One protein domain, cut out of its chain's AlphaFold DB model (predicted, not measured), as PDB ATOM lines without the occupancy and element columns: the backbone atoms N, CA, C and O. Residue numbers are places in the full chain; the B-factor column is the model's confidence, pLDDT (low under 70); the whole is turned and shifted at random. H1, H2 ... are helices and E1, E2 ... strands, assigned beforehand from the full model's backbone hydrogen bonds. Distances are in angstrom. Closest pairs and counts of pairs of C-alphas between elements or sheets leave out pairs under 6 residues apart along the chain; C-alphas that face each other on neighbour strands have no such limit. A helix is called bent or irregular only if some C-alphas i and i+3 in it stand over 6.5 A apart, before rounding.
ATOM      1  N   VAL A  65     -54.148  37.227 -39.564       70.25
ATOM      2  CA  VAL A  65     -54.853  36.396 -38.557       70.25
ATOM      3  C   VAL A  65     -54.118  35.087 -38.225       70.25
ATOM      4  O   VAL A  65     -54.226  34.601 -37.098       70.25
ATOM      5  N   ALA A  66     -53.359  34.531 -39.172       67.69
ATOM      6  CA  ALA A  66     -52.533  33.345 -38.946       67.69
ATOM      7  C   ALA A  66     -51.410  33.629 -37.935       67.69
ATOM      8  O   ALA A  66     -51.297  32.916 -36.937       67.69
ATOM      9  N   ASP A  67     -50.680  34.729 -38.112       72.69
ATOM     10  CA  ASP A  67     -49.600  35.132 -37.206       72.69
ATOM     11  C   ASP A  67     -50.148  35.555 -35.838       72.69
ATOM     12  O   ASP A  67     -49.528  35.295 -34.809       72.69
ATOM     13  N   LEU A  68     -51.372  36.100 -35.775       71.81
ATOM     14  CA  LEU A  68     -52.057  36.294 -34.491       71.81
ATOM     15  C   LEU A  68     -52.293  34.961 -33.772       71.81
ATOM     16  O   LEU A  68     -52.117  34.869 -32.555       71.81
ATOM     17  N   ARG A  69     -52.701  33.911 -34.496       75.75
ATOM     18  CA  ARG A  69     -52.896  32.587 -33.892       75.75
ATOM     19  C   ARG A  69     -51.570  31.978 -33.449       75.75
ATOM     20  O   ARG A  69     -51.535  31.343 -32.392       75.75
ATOM     21  N   GLU A  70     -50.512  32.193 -34.219       76.75
ATOM     22  CA  GLU A  70     -49.151  31.808 -33.862       76.75
ATOM     23  C   GLU A  70     -48.679  32.535 -32.593       76.75
ATOM     24  O   GLU A  70     -48.161  31.887 -31.686       76.75
ATOM     25  N   TYR A  71     -48.960  33.834 -32.471       75.62
ATOM     26  CA  TYR A  71     -48.679  34.631 -31.275       75.62
ATOM     27  C   TYR A  71     -49.448  34.127 -30.046       75.62
ATOM     28  O   TYR A  71     -48.888  33.995 -28.962       75.62
ATOM     29  N   VAL A  72     -50.719  33.738 -30.197       78.88
ATOM     30  CA  VAL A  72     -51.446  33.059 -29.106       78.88
ATOM     31  C   VAL A  72     -50.762  31.739 -28.736       78.88
ATOM     32  O   VAL A  72     -50.680  31.404 -27.558       78.88
ATOM     33  N   GLY A  73     -50.267  30.985 -29.720       76.94
ATOM     34  CA  GLY A  73     -49.495  29.764 -29.489       76.94
ATOM     35  C   GLY A  73     -48.177  30.013 -28.749       76.94
ATOM     36  O   GLY A  73     -47.818  29.236 -27.866       76.94
ATOM     37  N   GLU A  74     -47.486  31.111 -29.055       81.25
ATOM     38  CA  GLU A  74     -46.303  31.567 -28.318       81.25
ATOM     39  C   GLU A  74     -46.627  31.766 -26.836       81.25
ATOM     40  O   GLU A  74     -45.943  31.187 -25.997       81.25
ATOM     41  N   LEU A  75     -47.715  32.479 -26.519       80.25
ATOM     42  CA  LEU A  75     -48.169  32.693 -25.137       80.25
ATOM     43  C   LEU A  75     -48.570  31.396 -24.416       80.25
ATOM     44  O   LEU A  75     -48.590  31.351 -23.192       80.25
ATOM     45  N   GLN A  76     -48.903  30.342 -25.164       82.69
ATOM     46  CA  GLN A  76     -49.185  29.002 -24.636       82.69
ATOM     47  C   GLN A  76     -47.916  28.146 -24.472       82.69
ATOM     48  O   GLN A  76     -48.017  26.954 -24.180       82.69
ATOM     49  N   GLY A  77     -46.733  28.723 -24.695       82.31
ATOM     50  CA  GLY A  77     -45.440  28.054 -24.559       82.31
ATOM     51  C   GLY A  77     -45.033  27.200 -25.763       82.31
ATOM     52  O   GLY A  77     -43.994  26.538 -25.733       82.31
ATOM     53  N   LEU A  78     -45.792  27.217 -26.870       82.12
ATOM     54  CA  LEU A  78     -45.500  26.371 -28.042       82.12
ATOM     55  C   LEU A  78     -44.151  26.695 -28.701       82.12
ATOM     56  O   LEU A  78     -43.591  25.853 -29.405       82.12
ATOM     57  N   LYS A  79     -43.631  27.901 -28.452       82.56
ATOM     58  CA  LYS A  79     -42.345  28.393 -28.956       82.56
ATOM     59  C   LYS A  79     -41.287  28.558 -27.870       82.56
ATOM     60  O   LYS A  79     -40.239  29.141 -28.129       82.56
ATOM     61  N   ASP A  80     -41.481  28.003 -26.677       83.19
ATOM     62  CA  ASP A  80     -40.481  28.134 -25.612       83.19
ATOM     63  C   ASP A  80     -39.135  27.537 -26.026       83.19
ATOM     64  O   ASP A  80     -38.079  28.068 -25.680       83.19
ATOM     65  N   ALA A  81     -39.136  26.468 -26.827       81.06
ATOM     66  CA  ALA A  81     -37.930  25.874 -27.409       81.06
ATOM     67  C   ALA A  81     -37.170  26.810 -28.375       81.06
ATOM     68  O   ALA A  81     -36.001  26.563 -28.670       81.06
ATOM     69  N   TRP A  82     -37.794  27.897 -28.835       81.69
ATOM     70  CA  TRP A  82     -37.206  28.875 -29.755       81.69
ATOM     71  C   TRP A  82     -36.468  29.999 -29.024       81.69
ATOM     72  O   TRP A  82     -36.005  30.942 -29.660       81.69
ATOM     73  N   THR A  83     -36.334  29.899 -27.701       84.56
ATOM     74  CA  THR A  83     -35.414  30.730 -26.920       84.56
ATOM     75  C   THR A  83     -34.012  30.135 -26.953       84.56
ATOM     76  O   THR A  83     -33.828  28.918 -26.823       84.56
ATOM     77  N   ARG A  84     -33.014  30.991 -27.167       85.94
ATOM     78  CA  ARG A  84     -31.619  30.580 -27.305       85.94
ATOM     79  C   ARG A  84     -31.007  30.171 -25.974       85.94
ATOM     80  O   ARG A  84     -31.407  30.644 -24.911       85.94
ATOM     81  N   ASN A  85     -29.964  29.357 -26.048       89.00
ATOM     82  CA  ASN A  85     -29.028  29.210 -24.946       89.00
ATOM     83  C   ASN A  85     -28.084  30.417 -24.943       89.00
ATOM     84  O   ASN A  85     -27.291  30.575 -25.867       89.00
ATOM     85  N   ILE A  86     -28.139  31.267 -23.919       87.75
ATOM     86  CA  ILE A  86     -27.432  32.558 -23.943       87.75
ATOM     87  C   ILE A  86     -25.901  32.414 -23.946       87.75
ATOM     88  O   ILE A  86     -25.186  33.296 -24.410       87.75
ATOM     89  N   ASN A  87     -25.390  31.281 -23.458       87.56
ATOM     90  CA  ASN A  87     -23.965  30.953 -23.464       87.56
ATOM     91  C   ASN A  87     -23.477  30.320 -24.784       87.56
ATOM     92  O   ASN A  87     -22.311  29.936 -24.874       87.56
ATOM     93  N   ASP A  88     -24.346  30.181 -25.789       84.25
ATOM     94  CA  ASP A  88     -23.989  29.718 -27.127       84.25
ATOM     95  C   ASP A  88     -24.054  30.889 -28.126       84.25
ATOM     96  O   ASP A  88     -25.138  31.265 -28.570       84.25
ATOM     97  N   PRO A  89     -22.910  31.488 -28.507       80.50
ATOM     98  CA  PRO A  89     -22.899  32.649 -29.395       80.50
ATOM     99  C   PRO A  89     -23.359  32.327 -30.825       80.50
ATOM    100  O   PRO A  89     -23.710  33.248 -31.559       80.50
ATOM    101  N   ALA A  90     -23.367  31.050 -31.225       77.69
ATOM    102  CA  ALA A  90     -23.876  30.615 -32.526       77.69
ATOM    103  C   ALA A  90     -25.402  30.393 -32.524       77.69
ATOM    104  O   ALA A  90     -25.991  30.163 -33.579       77.69
ATOM    105  N   ASP A  91     -26.046  30.447 -31.355       76.12
ATOM    106  CA  ASP A  91     -27.481  30.241 -31.209       76.12
ATOM    107  C   ASP A  91     -28.243  31.531 -31.549       76.12
ATOM    108  O   ASP A  91     -28.309  32.490 -30.773       76.12
ATOM    109  N   THR A  92     -28.799  31.564 -32.758       77.44
ATOM    110  CA  THR A  92     -29.460  32.743 -33.336       77.44
ATOM    111  C   THR A  92     -30.921  32.896 -32.922       77.44
ATOM    112  O   THR A  92     -31.530  33.916 -33.255       77.44
ATOM    113  N   ARG A  93     -31.460  31.927 -32.169       83.06
ATOM    114  CA  ARG A  93     -32.814  31.925 -31.603       83.06
ATOM    115  C   ARG A  93     -33.120  33.181 -30.771       83.06
ATOM    116  O   ARG A  93     -32.260  34.031 -30.501       83.06
ATOM    117  N   TRP A  94     -34.383  33.319 -30.375       80.94
ATOM    118  CA  TRP A  94     -34.865  34.485 -29.641       80.94
ATOM    119  C   TRP A  94     -34.160  34.631 -28.298       80.94
ATOM    120  O   TRP A  94     -33.884  33.642 -27.623       80.94
ATOM    121  N   GLU A  95     -33.887  35.872 -27.894       82.25
ATOM    122  CA  GLU A  95     -33.296  36.150 -26.579       82.25
ATOM    123  C   GLU A  95     -34.222  35.678 -25.453       82.25
ATOM    124  O   GLU A  95     -33.773  35.081 -24.478       82.25
ATOM    125  N   TYR A  96     -35.520  35.947 -25.593       85.94
ATOM    126  CA  TYR A  96     -36.545  35.613 -24.614       85.94
ATOM    127  C   TYR A  96     -37.943  35.704 -25.228       85.94
ATOM    128  O   TYR A  96     -38.132  36.329 -26.269       85.94
ATOM    129  N   THR A  97     -38.922  35.127 -24.534       87.50
ATOM    130  CA  THR A  97     -40.349  35.405 -24.723       87.50
ATOM    131  C   THR A  97     -40.855  36.283 -23.581       87.50
ATOM    132  O   THR A  97     -40.327  36.239 -22.462       87.50
ATOM    133  N   TYR A  98     -41.871  37.107 -23.837       87.62
ATOM    134  CA  TYR A  98     -42.418  37.990 -22.803       87.62
ATOM    135  C   TYR A  98     -43.049  37.210 -21.648       87.62
ATOM    136  O   TYR A  98     -42.784  37.537 -20.493       87.62
ATOM    137  N   HIS A  99     -43.831  36.164 -21.933       90.00
ATOM    138  CA  HIS A  99     -44.436  35.339 -20.883       90.00
ATOM    139  C   HIS A  99     -43.368  34.637 -20.045       90.00
ATOM    140  O   HIS A  99     -43.456  34.684 -18.825       90.00
ATOM    141  N   GLY A 100     -42.299  34.123 -20.663       90.94
ATOM    142  CA  GLY A 100     -41.180  33.521 -19.936       90.94
ATOM    143  C   GLY A 100     -40.506  34.502 -18.969       90.94
ATOM    144  O   GLY A 100     -40.204  34.143 -17.835       90.94
ATOM    145  N   ARG A 101     -40.339  35.777 -19.358       92.75
ATOM    146  CA  ARG A 101     -39.810  36.826 -18.462       92.75
ATOM    147  C   ARG A 101     -40.758  37.162 -17.307       92.75
ATOM    148  O   ARG A 101     -40.291  37.626 -16.272       92.75
ATOM    149  N   LEU A 102     -42.065  36.983 -17.479       95.31
ATOM    150  CA  LEU A 102     -43.069  37.309 -16.466       95.31
ATOM    151  C   LEU A 102     -43.345  36.135 -15.512       95.31
ATOM    152  O   LEU A 102     -43.468  36.364 -14.314       95.31
ATOM    153  N   GLU A 103     -43.398  34.904 -16.020       95.12
ATOM    154  CA  GLU A 103     -43.675  33.677 -15.252       95.12
ATOM    155  C   GLU A 103     -42.407  33.058 -14.638       95.12
ATOM    156  O   GLU A 103     -42.447  32.528 -13.531       95.12
ATOM    157  N   HIS A 104     -41.262  33.175 -15.315       94.62
ATOM    158  CA  HIS A 104     -39.978  32.608 -14.889       94.62
ATOM    159  C   HIS A 104     -38.903  33.691 -14.768       94.62
ATOM    160  O   HIS A 104     -37.775  33.556 -15.260       94.62
ATOM    161  N   TYR A 105     -39.236  34.811 -14.119       96.06
ATOM    162  CA  TYR A 105     -38.288  35.910 -13.979       96.06
ATOM    163  C   TYR A 105     -37.040  35.465 -13.204       96.06
ATOM    164  O   TYR A 105     -37.129  34.928 -12.101       96.06
ATOM    165  N   GLY A 106     -35.865  35.733 -13.772       94.50
ATOM    166  CA  GLY A 106     -34.565  35.318 -13.260       94.50
ATOM    167  C   GLY A 106     -34.040  34.017 -13.864       94.50
ATOM    168  O   GLY A 106     -32.919  33.631 -13.528       94.50
ATOM    169  N   ARG A 107     -34.806  33.362 -14.750       94.06
ATOM    170  CA  ARG A 107     -34.388  32.168 -15.492       94.06
ATOM    171  C   ARG A 107     -34.065  32.479 -16.948       94.06
ATOM    172  O   ARG A 107     -34.697  33.316 -17.585       94.06
ATOM    173  N   TRP A 108     -33.101  31.741 -17.483       92.12
ATOM    174  CA  TRP A 108     -32.742  31.720 -18.904       92.12
ATOM    175  C   TRP A 108     -32.222  30.338 -19.284       92.12
ATOM    176  O   TRP A 108     -32.048  29.486 -18.413       92.12
ATOM    177  N   LYS A 109     -31.968  30.092 -20.570       91.12
ATOM    178  CA  LYS A 109     -31.406  28.820 -21.033       91.12
ATOM    179  C   LYS A 109     -29.899  28.904 -21.230       91.12
ATOM    180  O   LYS A 109     -29.380  29.892 -21.743       91.12
ATOM    181  N   GLU A 110     -29.209  27.837 -20.860       91.12
ATOM    182  CA  GLU A 110     -27.792  27.611 -21.132       91.12
ATOM    183  C   GLU A 110     -27.579  26.184 -21.628       91.12
ATOM    184  O   GLU A 110     -28.255  25.253 -21.185       91.12
ATOM    185  N   ARG A 111     -26.571  25.984 -22.478       88.25
ATOM    186  CA  ARG A 111     -26.050  24.646 -22.753       88.25
ATOM    187  C   ARG A 111     -25.259  24.140 -21.553       88.25
ATOM    188  O   ARG A 111     -24.422  24.866 -21.011       88.25
ATOM    189  N   ALA A 112     -25.497  22.890 -21.180       80.19
ATOM    190  CA  ALA A 112     -24.745  22.164 -20.162       80.19
ATOM    191  C   ALA A 112     -24.082  20.918 -20.750       80.19
ATOM    192  O   ALA A 112     -24.616  20.328 -21.684       80.19
ATOM    193  N   GLY A 113     -22.951  20.509 -20.174       70.19
ATOM    194  CA  GLY A 113     -22.176  19.354 -20.634       70.19
ATOM    195  C   GLY A 113     -21.071  19.710 -21.634       70.19
ATOM    196  O   GLY A 113     -20.983  20.837 -22.126       70.19
ATOM    197  N   GLU A 114     -20.213  18.731 -21.917       59.56
ATOM    198  CA  GLU A 114     -19.103  18.824 -22.873       59.56
ATOM    199  C   GLU A 114     -19.355  17.910 -24.085       59.56
ATOM    200  O   GLU A 114     -20.053  16.892 -23.994       59.56
ATOM    201  N   GLY A 115     -18.793  18.276 -25.240       60.50
ATOM    202  CA  GLY A 115     -18.932  17.500 -26.473       60.50
ATOM    203  C   GLY A 115     -20.379  17.423 -26.967       60.50
ATOM    204  O   GLY A 115     -21.099  18.421 -26.969       60.50
ATOM    205  N   ALA A 116     -20.811  16.242 -27.405       47.62
ATOM    206  CA  ALA A 116     -22.127  16.054 -28.014       47.62
ATOM    207  C   ALA A 116     -23.301  15.944 -27.019       47.62
ATOM    208  O   ALA A 116     -24.452  15.856 -27.427       47.62
ATOM    209  N   SER A 117     -23.030  16.019 -25.710       57.50
ATOM    210  CA  SER A 117     -24.040  15.974 -24.638       57.50
ATOM    211  C   SER A 117     -24.668  17.338 -24.302       57.50
ATOM    212  O   SER A 117     -25.232  17.511 -23.222       57.50
ATOM    213  N   ARG A 118     -24.541  18.321 -25.207       69.12
ATOM    214  CA  ARG A 118     -24.895  19.740 -25.016       69.12
ATOM    215  C   ARG A 118     -26.410  19.984 -24.926       69.12
ATOM    216  O   ARG A 118     -26.987  20.651 -25.783       69.12
ATOM    217  N   ALA A 119     -27.040  19.505 -23.861       78.94
ATOM    218  CA  ALA A 119     -28.454  19.730 -23.598       78.94
ATOM    219  C   ALA A 119     -28.717  21.174 -23.144       78.94
ATOM    220  O   ALA A 119     -27.931  21.768 -22.394       78.94
ATOM    221  N   SER A 120     -29.848  21.734 -23.575       86.12
ATOM    222  CA  SER A 120     -30.374  22.978 -23.015       86.12
ATOM    223  C   SER A 120     -30.898  22.738 -21.597       86.12
ATOM    224  O   SER A 120     -31.632  21.781 -21.345       86.12
ATOM    225  N   ARG A 121     -30.545  23.618 -20.660       89.56
ATOM    226  CA  ARG A 121     -31.093  23.634 -19.300       89.56
ATOM    227  C   ARG A 121     -31.473  25.046 -18.893       89.56
ATOM    228  O   ARG A 121     -30.856  26.010 -19.341       89.56
ATOM    229  N   PHE A 122     -32.419  25.161 -17.969       89.94
ATOM    230  CA  PHE A 122     -32.639  26.424 -17.279       89.94
ATOM    231  C   PHE A 122     -31.488  26.719 -16.307       89.94
ATOM    232  O   PHE A 122     -31.048  25.861 -15.535       89.94
ATOM    233  N   ALA A 123     -31.000  27.949 -16.372       90.12
ATOM    234  CA  ALA A 123     -30.011  28.559 -15.503       90.12
ATOM    235  C   ALA A 123     -30.625  29.788 -14.809       90.12
ATOM    236  O   ALA A 123     -31.828  30.033 -14.903       90.12
ATOM    237  N   GLY A 124     -29.802  30.532 -14.077       90.19
ATOM    238  CA  GLY A 124     -30.239  31.670 -13.276       90.19
ATOM    239  C   GLY A 124     -30.597  31.313 -11.840       90.19
ATOM    240  O   GLY A 124     -30.900  30.165 -11.510       90.19
ATOM    241  N   ARG A 125     -30.459  32.293 -10.944       88.81
ATOM    242  CA  ARG A 125     -30.533  32.082  -9.485       88.81
ATOM    243  C   ARG A 125     -31.944  32.244  -8.928       88.81
ATOM    244  O   ARG A 125     -32.207  31.776  -7.823       88.81
ATOM    245  N   VAL A 126     -32.815  32.918  -9.671       91.88
ATOM    246  CA  VAL A 126     -34.171  33.284  -9.256       91.88
ATOM    247  C   VAL A 126     -35.164  32.681 -10.243       91.88
ATOM    248  O   VAL A 126     -34.869  32.571 -11.425       91.88
ATOM    249  N   ASP A 127     -36.316  32.264  -9.733       95.62
ATOM    250  CA  ASP A 127     -37.454  31.788 -10.515       95.62
ATOM    251  C   ASP A 127     -38.699  32.412  -9.905       95.62
ATOM    252  O   ASP A 127     -39.184  31.965  -8.860       95.62
ATOM    253  N   LEU A 128     -39.105  33.551 -10.451       96.00
ATOM    254  CA  LEU A 128     -40.191  34.336  -9.898       96.00
ATOM    255  C   LEU A 128     -41.324  34.453 -10.908       96.00
ATOM    256  O   LEU A 128     -41.204  35.158 -11.910       96.00
ATOM    257  N   ASP A 129     -42.452  33.856 -10.544       97.56
ATOM    258  CA  ASP A 129     -43.737  34.115 -11.174       97.56
ATOM    259  C   ASP A 129     -44.259  35.482 -10.716       97.56
ATOM    260  O   ASP A 129     -44.880  35.645  -9.655       97.56
ATOM    261  N   GLN A 130     -43.944  36.504 -11.513       97.62
ATOM    262  CA  GLN A 130     -44.361  37.878 -11.260       97.62
ATOM    263  C   GLN A 130     -45.877  38.039 -11.415       97.62
ATOM    264  O   GLN A 130     -46.465  38.873 -10.722       97.62
ATOM    265  N   ILE A 131     -46.519  37.229 -12.265       96.44
ATOM    266  CA  ILE A 131     -47.964  37.275 -12.511       96.44
ATOM    267  C   ILE A 131     -48.702  36.837 -11.248       96.44
ATOM    268  O   ILE A 131     -49.499  37.607 -10.696       96.44
ATOM    269  N   ALA A 132     -48.393  35.647 -10.729       97.69
ATOM    270  CA  ALA A 132     -48.996  35.145  -9.498       97.69
ATOM    271  C   ALA A 132     -48.688  36.056  -8.303       97.69
ATOM    272  O   ALA A 132     -49.572  36.329  -7.479       97.69
ATOM    273  N   ALA A 133     -47.461  36.582  -8.218       97.19
ATOM    274  CA  ALA A 133     -47.071  37.508  -7.159       97.19
ATOM    275  C   ALA A 133     -47.904  38.801  -7.184       97.19
ATOM    276  O   ALA A 133     -48.413  39.223  -6.138       97.19
ATOM    277  N   VAL A 134     -48.080  39.414  -8.359       97.88
ATOM    278  CA  VAL A 134     -48.875  40.639  -8.527       97.88
ATOM    279  C   VAL A 134     -50.356  40.385  -8.260       97.88
ATOM    280  O   VAL A 134     -50.950  41.137  -7.483       97.88
ATOM    281  N   ILE A 135     -50.936  39.309  -8.803       97.94
ATOM    282  CA  ILE A 135     -52.336  38.929  -8.547       97.94
ATOM    283  C   ILE A 135     -52.565  38.741  -7.046       97.94
ATOM    284  O   ILE A 135     -53.460  39.360  -6.466       97.94
ATOM    285  N   GLY A 136     -51.720  37.946  -6.384       97.94
ATOM    286  CA  GLY A 136     -51.831  37.701  -4.949       97.94
ATOM    287  C   GLY A 136     -51.685  38.979  -4.120       97.94
ATOM    288  O   GLY A 136     -52.351  39.138  -3.094       97.94
ATOM    289  N   LYS A 137     -50.837  39.915  -4.557       97.69
ATOM    290  CA  LYS A 137     -50.644  41.202  -3.884       97.69
ATOM    291  C   LYS A 137     -51.851  42.116  -4.037       97.69
ATOM    292  O   LYS A 137     -52.300  42.653  -3.031       97.69
ATOM    293  N   LEU A 138     -52.389  42.255  -5.246       98.06
ATOM    294  CA  LEU A 138     -53.572  43.074  -5.520       98.06
ATOM    295  C   LEU A 138     -54.821  42.511  -4.837       98.06
ATOM    296  O   LEU A 138     -55.584  43.278  -4.261       98.06
ATOM    297  N   ALA A 139     -54.987  41.186  -4.809       98.12
ATOM    298  CA  ALA A 139     -56.093  40.541  -4.102       98.12
ATOM    299  C   ALA A 139     -56.075  40.836  -2.590       98.12
ATOM    300  O   ALA A 139     -57.124  41.037  -1.982       98.12
ATOM    301  N   ARG A 140     -54.884  40.888  -1.974       97.81
ATOM    302  CA  ARG A 140     -54.726  41.217  -0.546       97.81
ATOM    303  C   ARG A 140     -54.719  42.719  -0.261       97.81
ATOM    304  O   ARG A 140     -55.137  43.135   0.814       97.81
ATOM    305  N   GLN A 141     -54.167  43.518  -1.170       98.06
ATOM    306  CA  GLN A 141     -53.908  44.948  -0.999       98.06
ATOM    307  C   GLN A 141     -54.222  45.697  -2.306       98.06
ATOM    308  O   GLN A 141     -53.297  46.094  -3.021       98.06
ATOM    309  N   PRO A 142     -55.509  45.937  -2.625       97.12
ATOM    310  CA  PRO A 142     -55.910  46.529  -3.908       97.12
ATOM    311  C   PRO A 142     -55.348  47.935  -4.165       97.12
ATOM    312  O   PRO A 142     -55.249  48.370  -5.303       97.12
ATOM    313  N   TYR A 143     -54.953  48.645  -3.107       96.38
ATOM    314  CA  TYR A 143     -54.361  49.987  -3.156       96.38
ATOM    315  C   TYR A 143     -52.820  49.983  -3.201       96.38
ATOM    316  O   TYR A 143     -52.183  51.023  -3.007       96.38
ATOM    317  N   THR A 144     -52.188  48.820  -3.383       96.88
ATOM    318  CA  THR A 144     -50.727  48.717  -3.406       96.88
ATOM    319  C   THR A 144     -50.131  49.450  -4.610       96.88
ATOM    320  O   THR A 144     -50.580  49.304  -5.741       96.88
ATOM    321  N   ARG A 145     -49.058  50.210  -4.377       96.06
ATOM    322  CA  ARG A 145     -48.251  50.840  -5.442       96.06
ATOM    323  C   ARG A 145     -47.043  49.998  -5.851       96.06
ATOM    324  O   ARG A 145     -46.167  50.465  -6.561       96.06
ATOM    325  N   GLN A 146     -46.960  48.779  -5.328       95.69
ATOM    326  CA  GLN A 146     -45.829  47.874  -5.506       95.69
ATOM    327  C   GLN A 146     -46.212  46.643  -6.349       95.69
ATOM    328  O   GLN A 146     -45.546  45.610  -6.260       95.69
ATOM    329  N   ALA A 147     -47.348  46.697  -7.050       96.50
ATOM    330  CA  ALA A 147     -47.763  45.697  -8.022       96.50
ATOM    331  C   ALA A 147     -47.116  46.058  -9.362       96.50
ATOM    332  O   ALA A 147     -47.640  46.872 -10.114       96.50
ATOM    333  N   GLN A 148     -45.934  45.502  -9.602       96.19
ATOM    334  CA  GLN A 148     -45.140  45.756 -10.793       96.19
ATOM    335  C   GLN A 148     -44.592  44.430 -11.301       96.19
ATOM    336  O   GLN A 148     -44.225  43.565 -10.507       96.19
ATOM    337  N   MET A 149     -44.520  44.309 -12.621       96.81
ATOM    338  CA  MET A 149     -43.763  43.267 -13.301       96.81
ATOM    339  C   MET A 149     -42.745  43.943 -14.215       96.81
ATOM    340  O   MET A 149     -43.001  45.038 -14.725       96.81
ATOM    341  N   ILE A 150     -41.593  43.317 -14.405       95.31
ATOM    342  CA  ILE A 150     -40.531  43.806 -15.286       95.31
ATOM    343  C   ILE A 150     -40.036  42.682 -16.184       95.31
ATOM    344  O   ILE A 150     -39.990  41.524 -15.782       95.31
ATOM    345  N   THR A 151     -39.654  43.017 -17.408       92.81
ATOM    346  CA  THR A 151     -39.109  42.045 -18.367       92.81
ATOM    347  C   THR A 151     -37.592  42.135 -18.469       92.81
ATOM    348  O   THR A 151     -36.941  41.139 -18.763       92.81
ATOM    349  N   TRP A 152     -37.033  43.313 -18.186       91.50
ATOM    350  CA  TRP A 152     -35.602  43.581 -18.238       91.50
ATOM    351  C   TRP A 152     -34.847  42.876 -17.109       91.50
ATOM    352  O   TRP A 152     -35.138  43.107 -15.934       91.50
ATOM    353  N   MET A 153     -33.837  42.083 -17.458       91.69
ATOM    354  CA  MET A 153     -32.884  41.482 -16.527       91.69
ATOM    355  C   MET A 153     -31.493  42.075 -16.765       91.69
ATOM    356  O   MET A 153     -30.847  41.724 -17.753       91.69
ATOM    357  N   PRO A 154     -30.973  42.913 -15.851       89.69
ATOM    358  CA  PRO A 154     -29.657  43.537 -16.008       89.69
ATOM    359  C   PRO A 154     -28.505  42.550 -16.249       89.69
ATOM    360  O   PRO A 154     -27.534  42.898 -16.904       89.69
ATOM    361  N   GLU A 155     -28.608  41.318 -15.748       86.56
ATOM    362  CA  GLU A 155     -27.591  40.275 -15.949       86.56
ATOM    363  C   GLU A 155     -27.471  39.816 -17.411       86.56
ATOM    364  O   GLU A 155     -26.416  39.325 -17.803       86.56
ATOM    365  N   LEU A 156     -28.533  39.971 -18.209       86.44
ATOM    366  CA  LEU A 156     -28.611  39.467 -19.583       86.44
ATOM    367  C   LEU A 156     -28.744  40.595 -20.606       86.44
ATOM    368  O   LEU A 156     -28.225  40.488 -21.714       86.44
ATOM    369  N   ASP A 157     -29.428  41.679 -20.241       86.25
ATOM    370  CA  ASP A 157     -29.968  42.597 -21.236       86.25
ATOM    371  C   ASP A 157     -29.116  43.850 -21.469       86.25
ATOM    372  O   ASP A 157     -29.398  44.608 -22.388       86.25
ATOM    373  N   LEU A 158     -28.032  44.063 -20.714       80.69
ATOM    374  CA  LEU A 158     -27.163  45.242 -20.885       80.69
ATOM    375  C   LEU A 158     -26.563  45.382 -22.295       80.69
ATOM    376  O   LEU A 158     -26.230  46.494 -22.691       80.69
ATOM    377  N   SER A 159     -26.445  44.277 -23.032       70.12
ATOM    378  CA  SER A 159     -26.045  44.230 -24.445       70.12
ATOM    379  C   SER A 159     -27.155  43.689 -25.356       70.12
ATOM    380  O   SER A 159     -26.924  43.368 -26.526       70.12
ATOM    381  N   CYS A 160     -28.383  43.556 -24.839       57.62
ATOM    382  CA  CYS A 160     -29.535  43.233 -25.666       57.62
ATOM    383  C   CYS A 160     -29.662  44.333 -26.727       57.62
ATOM    384  O   CYS A 160     -29.595  45.515 -26.406       57.62
ATOM    385  N   PHE A 161     -29.823  43.926 -27.986       53.75
ATOM    386  CA  PHE A 161     -29.860  44.780 -29.183       53.75
ATOM    387  C   PHE A 161     -28.512  45.222 -29.796       53.75
ATOM    388  O   PHE A 161     -28.543  45.802 -30.880       53.75
ATOM    389  N   ASP A 162     -27.352  44.806 -29.267       51.34
ATOM    390  CA  ASP A 162     -26.038  44.991 -29.941       51.34
ATOM    391  C   ASP A 162     -25.822  44.054 -31.153       51.34
ATOM    392  O   ASP A 162     -24.763  44.032 -31.782       51.34
ATOM    393  N   ARG A 163     -26.832  43.264 -31.548       49.31
ATOM    394  CA  ARG A 163     -26.732  42.369 -32.714       49.31
ATOM    395  C   ARG A 163     -26.729  43.097 -34.063       49.31
ATOM    396  O   ARG A 163     -26.497  42.442 -35.079       49.31
ATOM    397  N   LEU A 164     -26.954  44.414 -34.113       48.03
ATOM    398  CA  LEU A 164     -26.931  45.168 -35.377       48.03
ATOM    399  C   LEU A 164     -25.567  45.079 -36.083       48.03
ATOM    400  O   LEU A 164     -25.543  45.007 -37.312       48.03
ATOM    401  N   ASP A 165     -24.480  44.992 -35.314       46.22
ATOM    402  CA  ASP A 165     -23.111  44.915 -35.836       46.22
ATOM    403  C   ASP A 165     -22.700  43.489 -36.247       46.22
ATOM    404  O   ASP A 165     -21.722  43.310 -36.973       46.22
ATOM    405  N   SER A 166     -23.444  42.463 -35.812       47.41
ATOM    406  CA  SER A 166     -23.117  41.043 -36.030       47.41
ATOM    407  C   SER A 166     -24.118  40.269 -36.893       47.41
ATOM    408  O   SER A 166     -23.877  39.101 -37.189       47.41
ATOM    409  N   THR A 167     -25.213  40.895 -37.340       46.38
ATOM    410  CA  THR A 167     -26.187  40.277 -38.260       46.38
ATOM    411  C   THR A 167     -26.275  41.046 -39.574       46.38
ATOM    412  O   THR A 167     -26.498  42.262 -39.593       46.38
ATOM    413  N   ALA A 168     -26.129  40.354 -40.708       54.75
ATOM    414  CA  ALA A 168     -26.294  40.993 -42.008       54.75
ATOM    415  C   ALA A 168     -27.753  41.450 -42.184       54.75
ATOM    416  O   ALA A 168     -28.678  40.915 -41.575       54.75
ATOM    417  N   PHE A 169     -27.982  42.481 -42.998       47.50
ATOM    418  CA  PHE A 169     -29.332  42.998 -43.265       47.50
ATOM    419  C   PHE A 169     -30.269  41.921 -43.853       47.50
ATOM    420  O   PHE A 169     -31.454  41.881 -43.524       47.50
ATOM    421  N   ALA A 170     -29.719  41.007 -44.659       50.28
ATOM    422  CA  ALA A 170     -30.449  39.883 -45.243       50.28
ATOM    423  C   ALA A 170     -30.961  38.875 -44.193       50.28
ATOM    424  O   ALA A 170     -32.030  38.310 -44.376       50.28
ATOM    425  N   ASP A 171     -30.267  38.717 -43.063       45.31
ATOM    426  CA  ASP A 171     -30.666  37.788 -41.991       45.31
ATOM    427  C   ASP A 171     -31.756  38.373 -41.074       45.31
ATOM    428  O   ASP A 171     -32.291  37.691 -40.202       45.31
ATOM    429  N   ARG A 172     -32.065  39.665 -41.242       44.16
ATOM    430  CA  ARG A 172     -32.998  40.439 -40.406       44.16
ATOM    431  C   ARG A 172     -34.280  40.830 -41.129       44.16
ATOM    432  O   ARG A 172     -35.128  41.502 -40.545       44.16
ATOM    433  N   THR A 173     -34.407  40.476 -42.404       38.59
ATOM    434  CA  THR A 173     -35.519  40.908 -43.248       38.59
ATOM    435  C   THR A 173     -36.063  39.732 -44.043       38.59
ATOM    436  O   THR A 173     -35.320  39.014 -44.701       38.59
ATOM    437  N   LEU A 174     -37.379  39.535 -43.982       43.78
ATOM    438  CA  LEU A 174     -38.091  38.630 -44.876       43.78
ATOM    439  C   LEU A 174     -38.810  39.473 -45.926       43.78
ATOM    440  O   LEU A 174     -39.577  40.380 -45.595       43.78
ATOM    441  N   ALA A 175     -38.549  39.193 -47.200       50.25
ATOM    442  CA  ALA A 175     -39.247  39.836 -48.301       50.25
ATOM    443  C   ALA A 175     -40.608  39.155 -48.477       50.25
ATOM    444  O   ALA A 175     -40.698  38.073 -49.039       50.25
ATOM    445  N   PHE A 176     -41.679  39.786 -47.994       42.22
ATOM    446  CA  PHE A 176     -43.011  39.175 -48.002       42.22
ATOM    447  C   PHE A 176     -43.551  38.897 -49.412       42.22
ATOM    448  O   PHE A 176     -44.400  38.037 -49.575       42.22
ATOM    449  N   HIS A 177     -43.044  39.576 -50.444       46.97
ATOM    450  CA  HIS A 177     -43.384  39.290 -51.844       46.97
ATOM    451  C   HIS A 177     -42.610  38.106 -52.443       46.97
ATOM    452  O   HIS A 177     -42.791  37.806 -53.623       46.97
ATOM    453  N   ASP A 178     -41.732  37.463 -51.671       56.97
ATOM    454  CA  ASP A 178     -41.044  36.255 -52.103       56.97
ATOM    455  C   ASP A 178     -42.073  35.124 -52.309       56.97
ATOM    456  O   ASP A 178     -42.857  34.845 -51.397       56.97
ATOM    457  N   PRO A 179     -42.104  34.473 -53.485       45.34
ATOM    458  CA  PRO A 179     -43.066  33.415 -53.782       45.34
ATOM    459  C   PRO A 179     -43.015  32.244 -52.794       45.34
ATOM    460  O   PRO A 179     -44.055  31.669 -52.505       45.34
ATOM    461  N   THR A 180     -41.846  31.946 -52.221       46.41
ATOM    462  CA  THR A 180     -41.650  30.909 -51.192       46.41
ATOM    463  C   THR A 180     -42.267  31.336 -49.863       46.41
ATOM    464  O   THR A 180     -42.903  30.538 -49.185       46.41
ATOM    465  N   VAL A 181     -42.129  32.616 -49.496       51.62
ATOM    466  CA  VAL A 181     -42.743  33.194 -48.286       51.62
ATOM    467  C   VAL A 181     -44.269  33.278 -48.428       51.62
ATOM    468  O   VAL A 181     -44.985  33.027 -47.460       51.62
ATOM    469  N   GLN A 182     -44.773  33.569 -49.633       47.66
ATOM    470  CA  GLN A 182     -46.206  33.567 -49.966       47.66
ATOM    471  C   GLN A 182     -46.800  32.146 -50.003       47.66
ATOM    472  O   GLN A 182     -47.902  31.931 -49.505       47.66
ATOM    473  N   GLU A 183     -46.081  31.170 -50.562       48.34
ATOM    474  CA  GLU A 183     -46.498  29.761 -50.619       48.34
ATOM    475  C   GLU A 183     -46.543  29.137 -49.219       48.34
ATOM    476  O   GLU A 183     -47.557  28.543 -48.853       48.34
ATOM    477  N   MET A 184     -45.526  29.407 -48.386       45.62
ATOM    478  CA  MET A 184     -45.572  29.125 -46.949       45.62
ATOM    479  C   MET A 184     -46.829  29.766 -46.337       45.62
ATOM    480  O   MET A 184     -47.697  29.064 -45.840       45.62
ATOM    481  N   TYR A 185     -47.028  31.077 -46.474       48.53
ATOM    482  CA  TYR A 185     -48.185  31.792 -45.914       48.53
ATOM    483  C   TYR A 185     -49.572  31.194 -46.266       48.53
ATOM    484  O   TYR A 185     -50.500  31.284 -45.459       48.53
ATOM    485  N   HIS A 186     -49.738  30.557 -47.430       56.75
ATOM    486  CA  HIS A 186     -51.033  30.037 -47.887       56.75
ATOM    487  C   HIS A 186     -51.369  28.598 -47.446       56.75
ATOM    488  O   HIS A 186     -52.554  28.272 -47.345       56.75
ATOM    489  N   GLU A 187     -50.386  27.748 -47.137       52.66
ATOM    490  CA  GLU A 187     -50.614  26.336 -46.756       52.66
ATOM    491  C   GLU A 187     -50.701  26.103 -45.226       52.66
ATOM    492  O   GLU A 187     -51.070  25.029 -44.742       52.66
ATOM    493  N   GLU A 188     -50.395  27.126 -44.428       50.41
ATOM    494  CA  GLU A 188     -49.809  26.971 -43.091       50.41
ATOM    495  C   GLU A 188     -50.790  26.764 -41.908       50.41
ATOM    496  O   GLU A 188     -50.350  26.667 -40.779       50.41
ATOM    497  N   ALA A 189     -52.105  26.559 -42.054       51.31
ATOM    498  CA  ALA A 189     -52.931  26.302 -40.848       51.31
ATOM    499  C   ALA A 189     -52.693  24.907 -40.211       51.31
ATOM    500  O   ALA A 189     -52.543  24.782 -38.993       51.31
ATOM    501  N   ALA A 190     -52.658  23.849 -41.027       55.50
ATOM    502  CA  ALA A 190     -52.311  22.494 -40.580       55.50
ATOM    503  C   ALA A 190     -50.789  22.276 -40.592       55.50
ATOM    504  O   ALA A 190     -50.252  21.610 -39.705       55.50
ATOM    505  N   VAL A 191     -50.103  22.920 -41.542       54.59
ATOM    506  CA  VAL A 191     -48.651  22.846 -41.697       54.59
ATOM    507  C   VAL A 191     -47.917  23.622 -40.596       54.59
ATOM    508  O   VAL A 191     -46.915  23.100 -40.143       54.59
ATOM    509  N   ILE A 192     -48.420  24.734 -40.021       53.53
ATOM    510  CA  ILE A 192     -47.789  25.378 -38.834       53.53
ATOM    511  C   ILE A 192     -47.736  24.401 -37.667       53.53
ATOM    512  O   ILE A 192     -46.719  24.285 -36.992       53.53
ATOM    513  N   LEU A 193     -48.830  23.681 -37.402       55.84
ATOM    514  CA  LEU A 193     -48.882  22.731 -36.291       55.84
ATOM    515  C   LEU A 193     -47.958  21.528 -36.525       55.84
ATOM    516  O   LEU A 193     -47.340  21.041 -35.576       55.84
ATOM    517  N   GLU A 194     -47.848  21.060 -37.766       61.75
ATOM    518  CA  GLU A 194     -46.938  19.979 -38.160       61.75
ATOM    519  C   GLU A 194     -45.472  20.439 -38.169       61.75
ATOM    520  O   GLU A 194     -44.620  19.775 -37.596       61.75
ATOM    521  N   LYS A 195     -45.190  21.645 -38.657       56.06
ATOM    522  CA  LYS A 195     -43.878  22.303 -38.670       56.06
ATOM    523  C   LYS A 195     -43.391  22.665 -37.276       56.06
ATOM    524  O   LYS A 195     -42.223  22.458 -36.980       56.06
ATOM    525  N   VAL A 196     -44.257  23.139 -36.377       52.19
ATOM    526  CA  VAL A 196     -43.910  23.334 -34.958       52.19
ATOM    527  C   VAL A 196     -43.544  21.991 -34.326       52.19
ATOM    528  O   VAL A 196     -42.561  21.916 -33.590       52.19
ATOM    529  N   ARG A 197     -44.265  20.906 -34.643       66.56
ATOM    530  CA  ARG A 197     -43.916  19.552 -34.176       66.56
ATOM    531  C   ARG A 197     -42.598  19.050 -34.773       66.56
ATOM    532  O   ARG A 197     -41.757  18.567 -34.017       66.56
ATOM    533  N   ASP A 198     -42.386  19.207 -36.073       64.12
ATOM    534  CA  ASP A 198     -41.187  18.751 -36.781       64.12
ATOM    535  C   ASP A 198     -39.942  19.554 -36.413       64.12
ATOM    536  O   ASP A 198     -38.863  18.980 -36.242       64.12
ATOM    537  N   MET A 199     -40.091  20.861 -36.215       56.53
ATOM    538  CA  MET A 199     -39.017  21.753 -35.796       56.53
ATOM    539  C   MET A 199     -38.683  21.544 -34.315       56.53
ATOM    540  O   MET A 199     -37.505  21.452 -33.980       56.53
ATOM    541  N   ASN A 200     -39.675  21.308 -33.445       56.72
ATOM    542  CA  ASN A 200     -39.427  20.840 -32.076       56.72
ATOM    543  C   ASN A 200     -38.723  19.472 -32.061       56.72
ATOM    544  O   ASN A 200     -37.810  19.261 -31.264       56.72
ATOM    545  N   ALA A 201     -39.071  18.555 -32.971       61.22
ATOM    546  CA  ALA A 201     -38.394  17.267 -33.111       61.22
ATOM    547  C   ALA A 201     -36.972  17.397 -33.694       61.22
ATOM    548  O   ALA A 201     -36.073  16.663 -33.292       61.22
ATOM    549  N   GLN A 202     -36.723  18.318 -34.632       57.44
ATOM    550  CA  GLN A 202     -35.376  18.641 -35.125       57.44
ATOM    551  C   GLN A 202     -34.510  19.292 -34.042       57.44
ATOM    552  O   GLN A 202     -33.355  18.902 -33.892       57.44
ATOM    553  N   MET A 203     -35.065  20.211 -33.252       56.44
ATOM    554  CA  MET A 203     -34.373  20.836 -32.123       56.44
ATOM    555  C   MET A 203     -34.069  19.811 -31.019       56.44
ATOM    556  O   MET A 203     -32.942  19.750 -30.541       56.44
ATOM    557  N   ALA A 204     -35.004  18.907 -30.707       56.12
ATOM    558  CA  ALA A 204     -34.758  17.788 -29.794       56.12
ATOM    559  C   ALA A 204     -33.688  16.808 -30.320       56.12
ATOM    560  O   ALA A 204     -32.926  16.240 -29.542       56.12
ATOM    561  N   ARG A 205     -33.587  16.625 -31.646       52.53
ATOM    562  CA  ARG A 205     -32.504  15.853 -32.283       52.53
ATOM    563  C   ARG A 205     -31.157  16.574 -32.219       52.53
ATOM    564  O   ARG A 205     -30.147  15.903 -32.055       52.53
ATOM    565  N   GLN A 206     -31.119  17.904 -32.288       52.34
ATOM    566  CA  GLN A 206     -29.891  18.676 -32.050       52.34
ATOM    567  C   GLN A 206     -29.411  18.594 -30.593       52.34
ATOM    568  O   GLN A 206     -28.209  18.683 -30.354       52.34
ATOM    569  N   ASP A 207     -30.317  18.355 -29.644       49.88
ATOM    570  CA  ASP A 207     -29.982  18.088 -28.239       49.88
ATOM    571  C   ASP A 207     -29.601  16.611 -27.968       49.88
ATOM    572  O   ASP A 207     -29.105  16.297 -26.888       49.88
ATOM    573  N   GLY A 208     -29.804  15.699 -28.935       48.56
ATOM    574  CA  GLY A 208     -29.565  14.250 -28.800       48.56
ATOM    575  C   GLY A 208     -28.604  13.616 -29.820       48.56
ATOM    576  O   GLY A 208     -28.305  12.427 -29.715       48.56
TER     577      GLY A 208
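AT A GLANCE: This is residues 65 to 208 of the 211 residues of an uncharacterized protein of Verrucomicrobia bacterium A1 (UniProt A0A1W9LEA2). The model is a loose, open frame: the short helix H2 lies near the middle, the small hairpin of E1 and E2 to one side, H3 toward one end of the longest axis and the bent helix H7 toward the other. A winding strip through H4, H5 and H6 joins these two ends, and residues 177 to 183 stick out. The 144 printed residues hold seven helices and two strands, in the order H1 H2 E1 E2 H3 H4 H5 H6 H7, mostly helix, with one antiparallel sheet, E1 - E2. The radius of gyration of the C-alphas is 18.3 A and the spans are 55 by 42 by 32 A.

IN THESE COORDINATES: E1 is residues 108 to 112, 12.5 A long, and E2 residues 119 to 123, 12.1 A. H2 is residues 98 to 103; H3, residues 130 to 140, is 15.3 A. H1, residues 65 to 75, 15.4 A, begins at C-alpha 65 (-54.853, 36.396, -38.557). H4 is residues 154 to 157, H5 162 to 165 and H6 169 to 172. H5 is only just irregular: C-alphas 162 and 165 are 6.6 A apart. H7, residues 179 to 206, was assigned as one helix by its hydrogen bonds but is bent: C-alphas 186 and 189 are 8.2 A apart. Its arms are H7a, residues 179 to 186, and H7b, residues 189 to 206, 25.8 A, ending at C-alpha 206 (-29.891, 18.676, -32.050).

HOW THE PARTS SIT: The hairpin E1 and E2 has N 110 and O 121 at 2.9 A, within hydrogen-bond range. H2 touches H3 at a steep tilt of 55 degrees; their closest C-alphas, of Leu 102 and Gln 130, are 5.4 A apart. H1 is close to but not clearly touching H7b; the closest C-alphas, of Ala 66 and Ala 189, are 7.3 A apart. H4, H5 and H6 touch no helix. Every O i to N i+4 pair is within hydrogen-bond range in H1, H2, H3 and H7a, and 13 of 14 in H7b; H4, H5 and H6 are too short for such a pair.

THE WHOLE: The farthest C-alphas, of Gln 141 and Pro 179, are 55.1 A apart. The printed part has no cut; the links H1 to H2 and H3 to H4 are long. Mean pLDDT of the printed part is 74.6, with residue 66, residues 114 to 118 and residues 160 to 208 under 70.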